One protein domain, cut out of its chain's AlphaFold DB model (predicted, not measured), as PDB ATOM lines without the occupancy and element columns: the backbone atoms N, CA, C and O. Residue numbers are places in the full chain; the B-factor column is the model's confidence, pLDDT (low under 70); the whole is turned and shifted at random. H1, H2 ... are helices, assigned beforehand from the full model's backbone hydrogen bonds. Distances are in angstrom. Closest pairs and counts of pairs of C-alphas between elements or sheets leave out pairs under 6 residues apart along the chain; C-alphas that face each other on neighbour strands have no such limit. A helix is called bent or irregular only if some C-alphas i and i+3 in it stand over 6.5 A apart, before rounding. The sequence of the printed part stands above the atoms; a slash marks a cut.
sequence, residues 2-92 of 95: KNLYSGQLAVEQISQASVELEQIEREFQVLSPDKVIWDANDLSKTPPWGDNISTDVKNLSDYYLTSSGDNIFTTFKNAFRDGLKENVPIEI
ATOM      1  N   LYS A   2     -49.560   8.547   2.295       73.81
ATOM      2  CA  LYS A   2     -50.228   8.696   0.978       73.81
ATOM      3  C   LYS A   2     -49.936  10.027   0.267       73.81
ATOM      4  O   LYS A   2     -49.804  10.037  -0.945       73.81
ATOM      5  N   ASN A   3     -49.793  11.123   1.012       77.31
ATOM      6  CA  ASN A   3     -49.549  12.443   0.421       77.31
ATOM      7  C   ASN A   3     -48.126  12.595  -0.132       77.31
ATOM      8  O   ASN A   3     -47.953  13.228  -1.163       77.31
ATOM      9  N   LEU A   4     -47.135  11.937   0.482       81.38
ATOM     10  CA  LEU A   4     -45.760  11.949  -0.019       81.38
ATOM     11  C   LEU A   4     -45.665  11.297  -1.408       81.38
ATOM     12  O   LEU A   4     -44.904  11.762  -2.249       81.38
ATOM     13  N   TYR A   5     -46.493  10.281  -1.684       80.12
ATOM     14  CA  TYR A   5     -46.609   9.684  -3.021       80.12
ATOM     15  C   TYR A   5     -47.094  10.687  -4.080       80.12
ATOM     16  O   TYR A   5     -46.716  10.589  -5.242       80.12
ATOM     17  N   SER A   6     -47.881  11.688  -3.680       82.69
ATOM     18  CA  SER A   6     -48.322  12.783  -4.553       82.69
ATOM     19  C   SER A   6     -47.241  13.852  -4.784       82.69
ATOM     20  O   SER A   6     -47.531  14.873  -5.403       82.69
ATOM     21  N   GLY A   7     -46.017  13.644  -4.285       87.44
ATOM     22  CA  GLY A   7     -44.843  14.484  -4.540       87.44
ATOM     23  C   GLY A   7     -44.477  15.454  -3.417       87.44
ATOM     24  O   GLY A   7     -43.344  15.920  -3.387       87.44
ATOM     25  N   GLN A   8     -45.377  15.731  -2.467       91.94
ATOM     26  CA  GLN A   8     -45.100  16.639  -1.352       91.94
ATOM     27  C   GLN A   8     -45.778  16.183  -0.056       91.94
ATOM     28  O   GLN A   8     -46.915  15.714  -0.045       91.94
ATOM     29  N   LEU A   9     -45.085  16.375   1.060       94.62
ATOM     30  CA  LEU A   9     -45.584  16.166   2.410       94.62
ATOM     31  C   LEU A   9     -45.470  17.476   3.196       94.62
ATOM     32  O   LEU A   9     -44.370  17.965   3.451       94.62
ATOM     33  N   ALA A  10     -46.619  18.039   3.573       95.69
ATOM     34  CA  ALA A  10     -46.689  19.271   4.354       95.69
ATOM     35  C   ALA A  10     -46.114  19.078   5.767       95.69
ATOM     36  O   ALA A  10     -46.177  17.973   6.317       95.69
ATOM     37  N   VAL A  11     -45.594  20.152   6.373       96.94
ATOM     38  CA  VAL A  11     -44.910  20.108   7.681       96.94
ATOM     39  C   VAL A  11     -45.796  19.495   8.764       96.94
ATOM     40  O   VAL A  11     -45.355  18.641   9.533       96.94
ATOM     41  N   GLU A  12     -47.078  19.855   8.773       96.38
ATOM     42  CA  GLU A  12     -48.069  19.407   9.756       96.38
ATOM     43  C   GLU A  12     -48.315  17.892   9.690       96.38
ATOM     44  O   GLU A  12     -48.836  17.293  10.631       96.38
ATOM     45  N   GLN A  13     -47.941  17.261   8.576       95.81
ATOM     46  CA  GLN A  13     -48.120  15.836   8.326       95.81
ATOM     47  C   GLN A  13     -46.853  15.022   8.605       95.81
ATOM     48  O   GLN A  13     -46.943  13.794   8.673       95.81
ATOM     49  N   ILE A  14     -45.691  15.666   8.790       96.12
ATOM     50  CA  ILE A  14     -44.410  14.964   8.943       96.12
ATOM     51  C   ILE A  14     -44.418  14.075  10.189       96.12
ATOM     52  O   ILE A  14     -44.054  12.907  10.096       96.12
ATOM     53  N   SER A  15     -44.908  14.559  11.334       96.12
ATOM     54  CA  SER A  15     -44.953  13.755  12.568       96.12
ATOM     55  C   SER A  15     -45.778  12.473  12.409       96.12
ATOM     56  O   SER A  15     -45.352  11.405  12.843       96.12
ATOM     57  N   GLN A  16     -46.935  12.556  11.743       95.38
ATOM     58  CA  GLN A  16     -47.766  11.383  11.461       95.38
ATOM     59  C   GLN A  16     -47.080  10.439  10.462       95.38
ATOM     60  O   GLN A  16     -47.114   9.222  10.632       95.38
ATOM     61  N   ALA A  17     -46.425  10.991   9.438       95.50
ATOM     62  CA  ALA A  17     -45.670  10.210   8.466       95.50
ATOM     63  C   ALA A  17     -44.477   9.479   9.098       95.50
ATOM     64  O   ALA A  17     -44.228   8.337   8.724       95.50
ATOM     65  N   SER A  18     -43.787  10.084  10.069       96.19
ATOM     66  CA  SER A  18     -42.708   9.437  10.826       96.19
ATOM     67  C   SER A  18     -43.202   8.192  11.563       96.19
ATOM     68  O   SER A  18     -42.576   7.141  11.467       96.19
ATOM     69  N   VAL A  19     -44.359   8.272  12.231       97.00
ATOM     70  CA  VAL A  19     -44.959   7.120  12.929       97.00
ATOM     71  C   VAL A  19     -45.321   6.002  11.947       97.00
ATOM     72  O   VAL A  19     -45.036   4.832  12.205       97.00
ATOM     73  N   GLU A  20     -45.921   6.352  10.806       96.75
ATOM     74  CA  GLU A  20     -46.233   5.376   9.756       96.75
ATOM     75  C   GLU A  20     -44.968   4.729   9.173       96.75
ATOM     76  O   GLU A  20     -44.936   3.516   8.976       96.75
ATOM     77  N   LEU A  21     -43.915   5.513   8.922       96.50
ATOM     78  CA  LEU A  21     -42.644   5.019   8.394       96.50
ATOM     79  C   LEU A  21     -41.984   4.026   9.355       96.50
ATOM     80  O   LEU A  21     -41.520   2.975   8.922       96.50
ATOM     81  N   GLU A  22     -41.977   4.326  10.655       97.44
ATOM     82  CA  GLU A  22     -41.466   3.407  11.674       97.44
ATOM     83  C   GLU A  22     -42.267   2.103  11.744       97.44
ATOM     84  O   GLU A  22     -41.703   1.034  11.979       97.44
ATOM     85  N   GLN A  23     -43.590   2.170  11.570       97.81
ATOM     86  CA  GLN A  23     -44.413   0.968  11.517       97.81
ATOM     87  C   GLN A  23     -44.044   0.107  10.306       97.81
ATOM     88  O   GLN A  23     -43.819  -1.091  10.470       97.81
ATOM     89  N   ILE A  24     -43.923   0.714   9.125       96.31
ATOM     90  CA  ILE A  24     -43.554   0.005   7.895       96.31
ATOM     91  C   ILE A  24     -42.164  -0.620   8.022       96.31
ATOM     92  O   ILE A  24     -41.987  -1.776   7.655       96.31
ATOM     93  N   GLU A  25     -41.192   0.098   8.585       97.75
ATOM     94  CA  GLU A  25     -39.846  -0.437   8.811       97.75
ATOM     95  C   GLU A  25     -39.873  -1.674   9.720       97.75
ATOM     96  O   GLU A  25     -39.262  -2.689   9.391       97.75
ATOM     97  N   ARG A  26     -40.625  -1.631  10.831       98.19
ATOM     98  CA  ARG A  26     -40.785  -2.782  11.738       98.19
ATOM     99  C   ARG A  26     -41.442  -3.978  11.052       98.19
ATOM    100  O   ARG A  26     -41.027  -5.113  11.270       98.19
ATOM    101  N   GLU A  27     -42.457  -3.739  10.226       97.88
ATOM    102  CA  GLU A  27     -43.103  -4.796   9.442       97.88
ATOM    103  C   GLU A  27     -42.150  -5.369   8.379       97.88
ATOM    104  O   GLU A  27     -42.130  -6.574   8.147       97.88
ATOM    105  N   PHE A  28     -41.291  -4.542   7.783       97.81
ATOM    106  CA  PHE A  28     -40.294  -4.978   6.804       97.81
ATOM    107  C   PHE A  28     -39.137  -5.761   7.443       97.81
ATOM    108  O   PHE A  28     -38.599  -6.671   6.812       97.81
ATOM    109  N   GLN A  29     -38.788  -5.477   8.703       98.00
ATOM    110  CA  GLN A  29     -37.732  -6.183   9.440       98.00
ATOM    111  C   GLN A  29     -38.010  -7.679   9.644       98.00
ATOM    112  O   GLN A  29     -37.071  -8.460   9.806       98.00
ATOM    113  N   VAL A  30     -39.283  -8.086   9.642       97.69
ATOM    114  CA  VAL A  30     -39.690  -9.488   9.840       97.69
ATOM    115  C   VAL A  30     -39.941 -10.238   8.529       97.69
ATOM    116  O   VAL A  30     -40.221 -11.436   8.554       97.69
ATOM    117  N   LEU A  31     -39.844  -9.556   7.385       97.38
ATOM    118  CA  LEU A  31     -40.058 -10.141   6.065       97.38
ATOM    119  C   LEU A  31     -38.721 -10.494   5.418       97.38
ATOM    120  O   LEU A  31     -37.813  -9.666   5.336       97.38
ATOM    121  N   SER A  32     -38.606 -11.728   4.937       95.69
ATOM    122  CA  SER A  32     -37.404 -12.194   4.258       95.69
ATOM    123  C   SER A  32     -37.234 -11.526   2.881       95.69
ATOM    124  O   SER A  32     -38.229 -11.148   2.256       95.69
ATOM    125  N   PRO A  33     -35.993 -11.377   2.375       95.19
ATOM    126  CA  PRO A  33     -35.736 -10.661   1.122       95.19
ATOM    127  C   PRO A  33     -36.447 -11.241  -0.113       95.19
ATOM    128  O   PRO A  33     -36.787 -10.495  -1.028       95.19
ATOM    129  N   ASP A  34     -36.734 -12.547  -0.130       91.81
ATOM    130  CA  ASP A  34     -37.479 -13.232  -1.200       91.81
ATOM    131  C   ASP A  34     -38.961 -12.825  -1.280       91.81
ATOM    132  O   ASP A  34     -39.647 -13.162  -2.242       91.81
ATOM    133  N   LYS A  35     -39.478 -12.094  -0.284       93.31
ATOM    134  CA  LYS A  35     -40.848 -11.551  -0.284       93.31
ATOM    135  C   LYS A  35     -40.972 -10.205  -0.989       93.31
ATOM    136  O   LYS A  35     -42.044  -9.604  -0.953       93.31
ATOM    137  N   VAL A  36     -39.896  -9.719  -1.602       94.44
ATOM    138  CA  VAL A  36     -39.916  -8.476  -2.371       94.44
ATOM    139  C   VAL A  36     -40.982  -8.522  -3.469       94.44
ATOM    140  O   VAL A  36     -41.102  -9.490  -4.218       94.44
ATOM    141  N   ILE A  37     -41.740  -7.433  -3.586       93.56
ATOM    142  CA  ILE A  37     -42.643  -7.191  -4.711       93.56
ATOM    143  C   ILE A  37     -41.923  -6.246  -5.668       93.56
ATOM    144  O   ILE A  37     -41.637  -5.106  -5.307       93.56
ATOM    145  N   TRP A  38     -41.619  -6.723  -6.876       93.25
ATOM    146  CA  TRP A  38     -40.941  -5.918  -7.896       93.25
ATOM    147  C   TRP A  38     -41.887  -4.942  -8.599       93.25
ATOM    148  O   TRP A  38     -41.558  -3.773  -8.783       93.25
ATOM    149  N   ASP A  39     -43.072  -5.419  -8.977       93.69
ATOM    150  CA  ASP A  39     -44.097  -4.620  -9.641       93.69
ATOM    151  C   ASP A  39     -45.424  -4.788  -8.898       93.69
ATOM    152  O   ASP A  39     -46.032  -5.858  -8.894       93.69
ATOM    153  N   ALA A  40     -45.886  -3.717  -8.255       91.50
ATOM    154  CA  ALA A  40     -47.152  -3.723  -7.529       91.50
ATOM    155  C   ALA A  40     -48.379  -3.859  -8.455       91.50
ATOM    156  O   ALA A  40     -49.452  -4.231  -7.983       91.50
ATOM    157  N   ASN A  41     -48.236  -3.575  -9.755       94.94
ATOM    158  CA  ASN A  41     -49.303  -3.750 -10.743       94.94
ATOM    159  C   ASN A  41     -49.295  -5.150 -11.373       94.94
ATOM    160  O   ASN A  41     -50.287  -5.543 -11.985       94.94
ATOM    161  N   ASP A  42     -48.196  -5.898 -11.238       95.88
ATOM    162  CA  ASP A  42     -48.046  -7.241 -11.789       95.88
ATOM    163  C   ASP A  42     -47.190  -8.122 -10.869       95.88
ATOM    164  O   ASP A  42     -45.967  -8.209 -10.997       95.88
ATOM    165  N   LEU A  43     -47.869  -8.833  -9.966       94.25
ATOM    166  CA  LEU A  43     -47.239  -9.711  -8.975       94.25
ATOM    167  C   LEU A  43     -46.551 -10.944  -9.585       94.25
ATOM    168  O   LEU A  43     -45.898 -11.688  -8.858       94.25
ATOM    169  N   SER A  44     -46.709 -11.195 -10.892       93.69
ATOM    170  CA  SER A  44     -45.987 -12.272 -11.574       93.69
ATOM    171  C   SER A  44     -44.546 -11.889 -11.921       93.69
ATOM    172  O   SER A  44     -43.717 -12.770 -12.159       93.69
ATOM    173  N   LYS A  45     -44.228 -10.588 -11.941       95.31
ATOM    174  CA  LYS A  45     -42.882 -10.105 -12.241       95.31
ATOM    175  C   LYS A  45     -41.974 -10.215 -11.027       95.31
ATOM    176  O   LYS A  45     -42.335  -9.851  -9.911       95.31
ATOM    177  N   THR A  46     -40.745 -10.634 -11.291       93.12
ATOM    178  CA  THR A  46     -39.660 -10.688 -10.314       93.12
ATOM    179  C   THR A  46     -38.605  -9.622 -10.624       93.12
ATOM    180  O   THR A  46     -38.558  -9.112 -11.751       93.12
ATOM    181  N   PRO A  47     -37.754  -9.256  -9.646       93.19
ATOM    182  CA  PRO A  47     -36.648  -8.343  -9.894       93.19
ATOM    183  C   PRO A  47     -35.716  -8.879 -10.991       93.19
ATOM    184  O   PRO A  47     -35.545 -10.094 -11.105       93.19
ATOM    185  N   PRO A  48     -35.047  -8.011 -11.770       92.75
ATOM    186  CA  PRO A  48     -34.180  -8.442 -12.870       92.75
ATOM    187  C   PRO A  48     -32.968  -9.269 -12.409       92.75
ATOM    188  O   PRO A  48     -32.370  -9.981 -13.211       92.75
ATOM    189  N   TRP A  49     -32.613  -9.200 -11.123       91.50
ATOM    190  CA  TRP A  49     -31.582 -10.028 -10.491       91.50
ATOM    191  C   TRP A  49     -32.115 -11.339  -9.885       91.50
ATOM    192  O   TRP A  49     -31.321 -12.135  -9.385       91.50
ATOM    193  N   GLY A  50     -33.426 -11.591  -9.931       90.75
ATOM    194  CA  GLY A  50     -34.054 -12.777  -9.345       90.75
ATOM    195  C   GLY A  50     -33.679 -12.964  -7.872       90.75
ATOM    196  O   GLY A  50     -33.735 -12.018  -7.087       90.75
ATOM    197  N   ASP A  51     -33.234 -14.173  -7.528       88.19
ATOM    198  CA  ASP A  51     -32.836 -14.552  -6.165       88.19
ATOM    199  C   ASP A  51     -31.378 -14.187  -5.825       88.19
ATOM    200  O   ASP A  51     -30.893 -14.503  -4.737       88.19
ATOM    201  N   ASN A  52     -30.651 -13.523  -6.734       93.19
ATOM    202  CA  ASN A  52     -29.267 -13.097  -6.508       93.19
ATOM    203  C   ASN A  52     -29.208 -11.816  -5.655       93.19
ATOM    204  O   ASN A  52     -28.801 -10.750  -6.119       93.19
ATOM    205  N   ILE A  53     -29.672 -11.923  -4.412       90.38
ATOM    206  CA  ILE A  53     -29.729 -10.836  -3.433       90.38
ATOM    207  C   ILE A  53     -28.434 -10.833  -2.610       90.38
ATOM    208  O   ILE A  53     -27.937 -11.887  -2.212       90.38
ATOM    209  N   SER A  54     -27.886  -9.643  -2.341       90.62
ATOM    210  CA  SER A  54     -26.695  -9.497  -1.493       90.62
ATOM    211  C   SER A  54     -26.914 -10.127  -0.118       90.62
ATOM    212  O   SER A  54     -27.954  -9.928   0.510       90.62
ATOM    213  N   THR A  55     -25.894 -10.815   0.401       92.00
ATOM    214  CA  THR A  55     -25.923 -11.389   1.751       92.00
ATOM    215  C   THR A  55     -26.072 -10.340   2.842       92.00
ATOM    216  O   THR A  55     -26.423 -10.696   3.964       92.00
ATOM    217  N   ASP A  56     -25.791  -9.072   2.547       92.38
ATOM    218  CA  ASP A  56     -25.940  -7.968   3.494       92.38
ATOM    219  C   ASP A  56     -27.406  -7.573   3.703       92.38
ATOM    220  O   ASP A  56     -27.741  -7.051   4.762       92.38
ATOM    221  N   VAL A  57     -28.295  -7.903   2.760       94.38
ATOM    222  CA  VAL A  57     -29.740  -7.671   2.880       94.38
ATOM    223  C   VAL A  57     -30.349  -8.788   3.724       94.38
ATOM    224  O   VAL A  57     -30.542  -9.909   3.249       94.38
ATOM    225  N   LYS A  58     -30.632  -8.516   5.004       95.94
ATOM    226  CA  LYS A  58     -31.128  -9.542   5.940       95.94
ATOM    227  C   LYS A  58     -32.640  -9.714   5.886       95.94
ATOM    228  O   LYS A  58     -33.145 -10.811   6.117       95.94
ATOM    229  N   ASN A  59     -33.350  -8.637   5.588       97.38
ATOM    230  CA  ASN A  59     -34.803  -8.556   5.515       97.38
ATOM    231  C   ASN A  59     -35.201  -7.407   4.570       97.38
ATOM    232  O   ASN A  59     -34.340  -6.729   3.999       97.38
ATOM    233  N   LEU A  60     -36.501  -7.166   4.401       97.19
ATOM    234  CA  LEU A  60     -36.966  -6.106   3.508       97.19
ATOM    235  C   LEU A  60     -36.625  -4.687   3.988       97.19
ATOM    236  O   LEU A  60     -36.612  -3.782   3.154       97.19
ATOM    237  N   SER A  61     -36.301  -4.462   5.271       97.38
ATOM    238  CA  SER A  61     -35.887  -3.123   5.719       97.38
ATOM    239  C   SER A  61     -34.508  -2.731   5.193       97.38
ATOM    240  O   SER A  61     -34.232  -1.542   5.062       97.38
ATOM    241  N   ASP A  62     -33.681  -3.711   4.820       96.19
ATOM    242  CA  ASP A  62     -32.342  -3.507   4.250       96.19
ATOM    243  C   ASP A  62     -32.334  -3.520   2.711       96.19
ATOM    244  O   ASP A  62     -31.299  -3.294   2.090       96.19
ATOM    245  N   TYR A  63     -33.475  -3.816   2.081       95.38
ATOM    246  CA  TYR A  63     -33.545  -4.130   0.652       95.38
ATOM    247  C   TYR A  63     -33.460  -2.893  -0.249       95.38
ATOM    248  O   TYR A  63     -32.854  -2.929  -1.318       95.38
ATOM    249  N   TYR A  64     -34.100  -1.800   0.165       92.88
ATOM    250  CA  TYR A  64     -34.266  -0.613  -0.667       92.88
ATOM    251  C   TYR A  64     -33.181   0.417  -0.363       92.88
ATOM    252  O   TYR A  64     -33.123   0.979   0.735       92.88
ATOM    253  N   LEU A  65     -32.350   0.677  -1.371       92.69
ATOM    254  CA  LEU A  65     -31.246   1.625  -1.305       92.69
ATOM    255  C   LEU A  65     -31.467   2.790  -2.274       92.69
ATOM    256  O   LEU A  65     -32.079   2.634  -3.332       92.69
ATOM    257  N   THR A  66     -30.944   3.962  -1.926       91.31
ATOM    258  CA  THR A  66     -30.830   5.094  -2.850       91.31
ATOM    259  C   THR A  66     -29.798   4.790  -3.938       91.31
ATOM    260  O   THR A  66     -28.990   3.868  -3.820       91.31
ATOM    261  N   SER A  67     -29.751   5.610  -4.992       89.00
ATOM    262  CA  SER A  67     -28.696   5.525  -6.016       89.00
ATOM    263  C   SER A  67     -27.279   5.691  -5.451       89.00
ATOM    264  O   SER A  67     -26.320   5.249  -6.075       89.00
ATOM    265  N   SER A  68     -27.149   6.327  -4.283       90.44
ATOM    266  CA  SER A  68     -25.885   6.499  -3.557       90.44
ATOM    267  C   SER A  68     -25.561   5.324  -2.626       90.44
ATOM    268  O   SER A  68     -24.490   5.305  -2.028       90.44
ATOM    269  N   GLY A  69     -26.461   4.342  -2.508       91.62
ATOM    270  CA  GLY A  69     -26.307   3.169  -1.645       91.62
ATOM    271  C   GLY A  69     -26.822   3.348  -0.214       91.62
ATOM    272  O   GLY A  69     -26.629   2.453   0.604       91.62
ATOM    273  N   ASP A  70     -27.483   4.463   0.107       94.44
ATOM    274  CA  ASP A  70     -28.027   4.700   1.448       94.44
ATOM    275  C   ASP A  70     -29.341   3.945   1.663       94.44
ATOM    276  O   ASP A  70     -30.165   3.850   0.756       94.44
ATOM    277  N   ASN A  71     -29.588   3.461   2.880       96.12
ATOM    278  CA  ASN A  71     -30.860   2.827   3.225       96.12
ATOM    279  C   ASN A  71     -32.028   3.828   3.156       96.12
ATOM    280  O   ASN A  71     -31.986   4.884   3.794       96.12
ATOM    281  N   ILE A  72     -33.103   3.464   2.449       95.31
ATOM    282  CA  ILE A  72     -34.220   4.377   2.184       95.31
ATOM    283  C   ILE A  72     -34.974   4.820   3.449       95.31
ATOM    284  O   ILE A  72     -35.413   5.969   3.528       95.31
ATOM    285  N   PHE A  73     -35.101   3.956   4.463       96.88
ATOM    286  CA  PHE A  73     -35.752   4.315   5.726       96.88
ATOM    287  C   PHE A  73     -34.937   5.371   6.465       96.88
ATOM    288  O   PHE A  73     -35.495   6.357   6.947       96.88
ATOM    289  N   THR A  74     -33.612   5.214   6.497       97.06
ATOM    290  CA  THR A  74     -32.701   6.221   7.059       97.06
ATOM    291  C   THR A  74     -32.791   7.538   6.291       97.06
ATOM    292  O   THR A  74     -32.885   8.597   6.912       97.06
ATOM    293  N   THR A  75     -32.834   7.493   4.957       96.38
ATOM    294  CA  THR A  75     -33.007   8.689   4.119       96.38
ATOM    295  C   THR A  75     -34.301   9.431   4.456       96.38
ATOM    296  O   THR A  75     -34.257  10.635   4.715       96.38
ATOM    297  N   PHE A  76     -35.441   8.735   4.528       96.00
ATOM    298  CA  PHE A  76     -36.714   9.365   4.887       96.00
ATOM    299  C   PHE A  76     -36.719   9.916   6.314       96.00
ATOM    300  O   PHE A  76     -37.169  11.039   6.522       96.00
ATOM    301  N   LYS A  77     -36.181   9.180   7.294       97.50
ATOM    302  CA  LYS A  77     -36.075   9.656   8.685       97.50
ATOM    303  C   LYS A  77     -35.262  10.943   8.786       97.50
ATOM    304  O   LYS A  77     -35.675  11.870   9.481       97.50
ATOM    305  N   ASN A  78     -34.133  11.009   8.081       97.31
ATOM    306  CA  ASN A  78     -33.301  12.208   8.037       97.31
ATOM    307  C   ASN A  78     -34.060  13.374   7.403       97.31
ATOM    308  O   ASN A  78     -34.129  14.439   8.009       97.31
ATOM    309  N   ALA A  79     -34.709  13.149   6.255       96.31
ATOM    310  CA  ALA A  79     -35.520  14.168   5.598       96.31
ATOM    311  C   ALA A  79     -36.639  14.682   6.517       96.31
ATOM    312  O   ALA A  79     -36.781  15.885   6.691       96.31
ATOM    313  N   PHE A  80     -37.389  13.795   7.175       97.19
ATOM    314  CA  PHE A  80     -38.478  14.169   8.084       97.19
ATOM    315  C   PHE A  80     -37.978  14.964   9.290       97.19
ATOM    316  O   PHE A  80     -38.565  15.985   9.651       97.19
ATOM    317  N   ARG A  81     -36.871  14.530   9.899       98.25
ATOM    318  CA  ARG A  81     -36.227  15.258  10.996       98.25
ATOM    319  C   ARG A  81     -35.813  16.661  10.556       98.25
ATOM    320  O   ARG A  81     -36.057  17.618  11.288       98.25
ATOM    321  N   ASP A  82     -35.202  16.779   9.384       98.06
ATOM    322  CA  ASP A  82     -34.717  18.054   8.862       98.06
ATOM    323  C   ASP A  82     -35.890  18.973   8.483       98.06
ATOM    324  O   ASP A  82     -35.886  20.143   8.856       98.06
ATOM    325  N   GLY A  83     -36.957  18.443   7.876       97.56
ATOM    326  CA  GLY A  83     -38.179  19.197   7.580       97.56
ATOM    327  C   GLY A  83     -38.877  19.738   8.827       97.56
ATOM    328  O   GLY A  83     -39.289  20.895   8.848       97.56
ATOM    329  N   LEU A  84     -38.949  18.948   9.904       98.19
ATOM    330  CA  LEU A  84     -39.465  19.421  11.195       98.19
ATOM    331  C   LEU A  84     -38.561  20.484  11.827       98.19
ATOM    332  O   LEU A  84     -39.058  21.456  12.387       98.19
ATOM    333  N   LYS A  85     -37.238  20.301  11.748       98.38
ATOM    334  CA  LYS A  85     -36.252  21.219  12.329       98.38
ATOM    335  C   LYS A  85     -36.255  22.580  11.638       98.38
ATOM    336  O   LYS A  85     -36.182  23.600  12.314       98.38
ATOM    337  N   GLU A  86     -36.328  22.578  10.313       98.12
ATOM    338  CA  GLU A  86     -36.279  23.788   9.488       98.12
ATOM    339  C   GLU A  86     -37.682  24.345   9.174       98.12
ATOM    340  O   GLU A  86     -37.802  25.414   8.580       98.12
ATOM    341  N   ASN A  87     -38.746  23.651   9.599       97.81
ATOM    342  CA  ASN A  87     -40.146  23.992   9.334       97.81
ATOM    343  C   ASN A  87     -40.442  24.147   7.828       97.81
ATOM    344  O   ASN A  87     -41.054  25.124   7.390       97.81
ATOM    345  N   VAL A  88     -39.990  23.169   7.036       97.50
ATOM    346  CA  VAL A  88     -40.159  23.117   5.574       97.50
ATOM    347  C   VAL A  88     -40.815  21.805   5.136       97.50
ATOM    348  O   VAL A  88     -40.579  20.764   5.761       97.50
ATOM    349  N   PRO A  89     -41.655  21.824   4.083       95.94
ATOM    350  CA  PRO A  89     -42.250  20.605   3.549       95.94
ATOM    351  C   PRO A  89     -41.180  19.677   2.960       95.94
ATOM    352  O   PRO A  89     -40.085  20.107   2.600       95.94
ATOM    353  N   ILE A  90     -41.523  18.397   2.832       95.31
ATOM    354  CA  ILE A  90     -40.690  17.401   2.147       95.31
ATOM    355  C   ILE A  90     -41.222  17.201   0.739       95.31
ATOM    356  O   ILE A  90     -42.425  17.027   0.555       95.31
ATOM    357  N   GLU A  91     -40.329  17.178  -0.243       93.12
ATOM    358  CA  GLU A  91     -40.674  17.023  -1.655       93.12
ATOM    359  C   GLU A  91     -39.912  15.853  -2.271       93.12
ATOM    360  O   GLU A  91     -38.727  15.649  -1.999       93.12
ATOM    361  N   ILE A  92     -40.598  15.085  -3.117       88.62
ATOM    362  CA  ILE A  92     -39.970  14.112  -4.008       88.62
ATOM    363  C   ILE A  92     -39.820  14.788  -5.363       88.62
ATOM    364  O   ILE A  92     -40.800  15.038  -6.065       88.62
TER     365      ILE A  92
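AT A GLANCE: This is residues 2 to 92 of the 95 residues of an uncharacterized protein of Streptococcus ruminantium (UniProt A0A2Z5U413). Two long helices, H2 and H3, lie side by side as a helical hairpin, and the long stretch between them, residues 30 to 71, makes a large looped lobe that runs out beyond the end of H2 and comes back to the start of H3. Beside the hairpin, toward its other end, lie the short helix H1 and the last printed residues, where residues 8 to 9 pair briefly with residues 90 to 91, antiparallel. The printed part has 91 residues, with three named helices in the order H1, H2, H3 and no named strand; the class is all helix, though only 38 of the 91 residues are in named elements. The whole is only just loose, close to compact, with a radius of gyration of the C-alphas of 14.7 A, and it is elongated, spanning 42 by 27 by 24 A.

HOW THE PARTS SIT: The longest helix is H2, residues 11 to 29, and it touches H3, residues 72 to 86, with 10 pairs of C-alphas within 8 A. Their closest C-alphas are those of Ile 14 and Phe 80, 6.0 A apart. The two run opposite ways at a shallow tilt of 20 degrees, with centres 10.9 A apart, and form a helical hairpin. H2 has a kink of 27 degrees near residue 18, and it is irregular, with C-alphas 12 and 15 standing 7.0 A apart. H1, residues 2 to 5, touches no helix; it and H2 are near each other, with 6 pairs of C-alphas within 10 A, while H1 and H3 are apart. In H3 every O i to N i+4 pair is within hydrogen-bond range; in H2 13 of 15 are, and H1 is too short for such a pair but has its one O i to N i+3 pair within range.

IN THESE COORDINATES: H2 is 27.3 A long from first to last C-alpha, from Val 11 at (-44.910, 20.108, 7.681) to Gln 29 at (-37.732, -6.183, 9.440). H3 is 20.8 A long and ends at C-alpha 86, at (-36.279, 23.788, 9.488). H1 is 5.5 A long and begins at C-alpha 2, at (-50.228, 8.696, 0.978).

THE WHOLE: The two C-alphas farthest apart are those of Ser 44 and Glu 86, at 42.9 A, while the first and last printed C-alphas, of Lys 2 and Ile 92, are 12.6 A apart. The printed part has no cut. The link from H1 to H2 is tight, with 5 residues, and the link from H2 to H3 is long, with 42. The C-alphas of residues 30 to 71 lie 7 to 22 A from the mean of all C-alphas. The mean pLDDT of the printed part of this predicted model is 94.1, that of H1 is 78, and no printed residue is under 70.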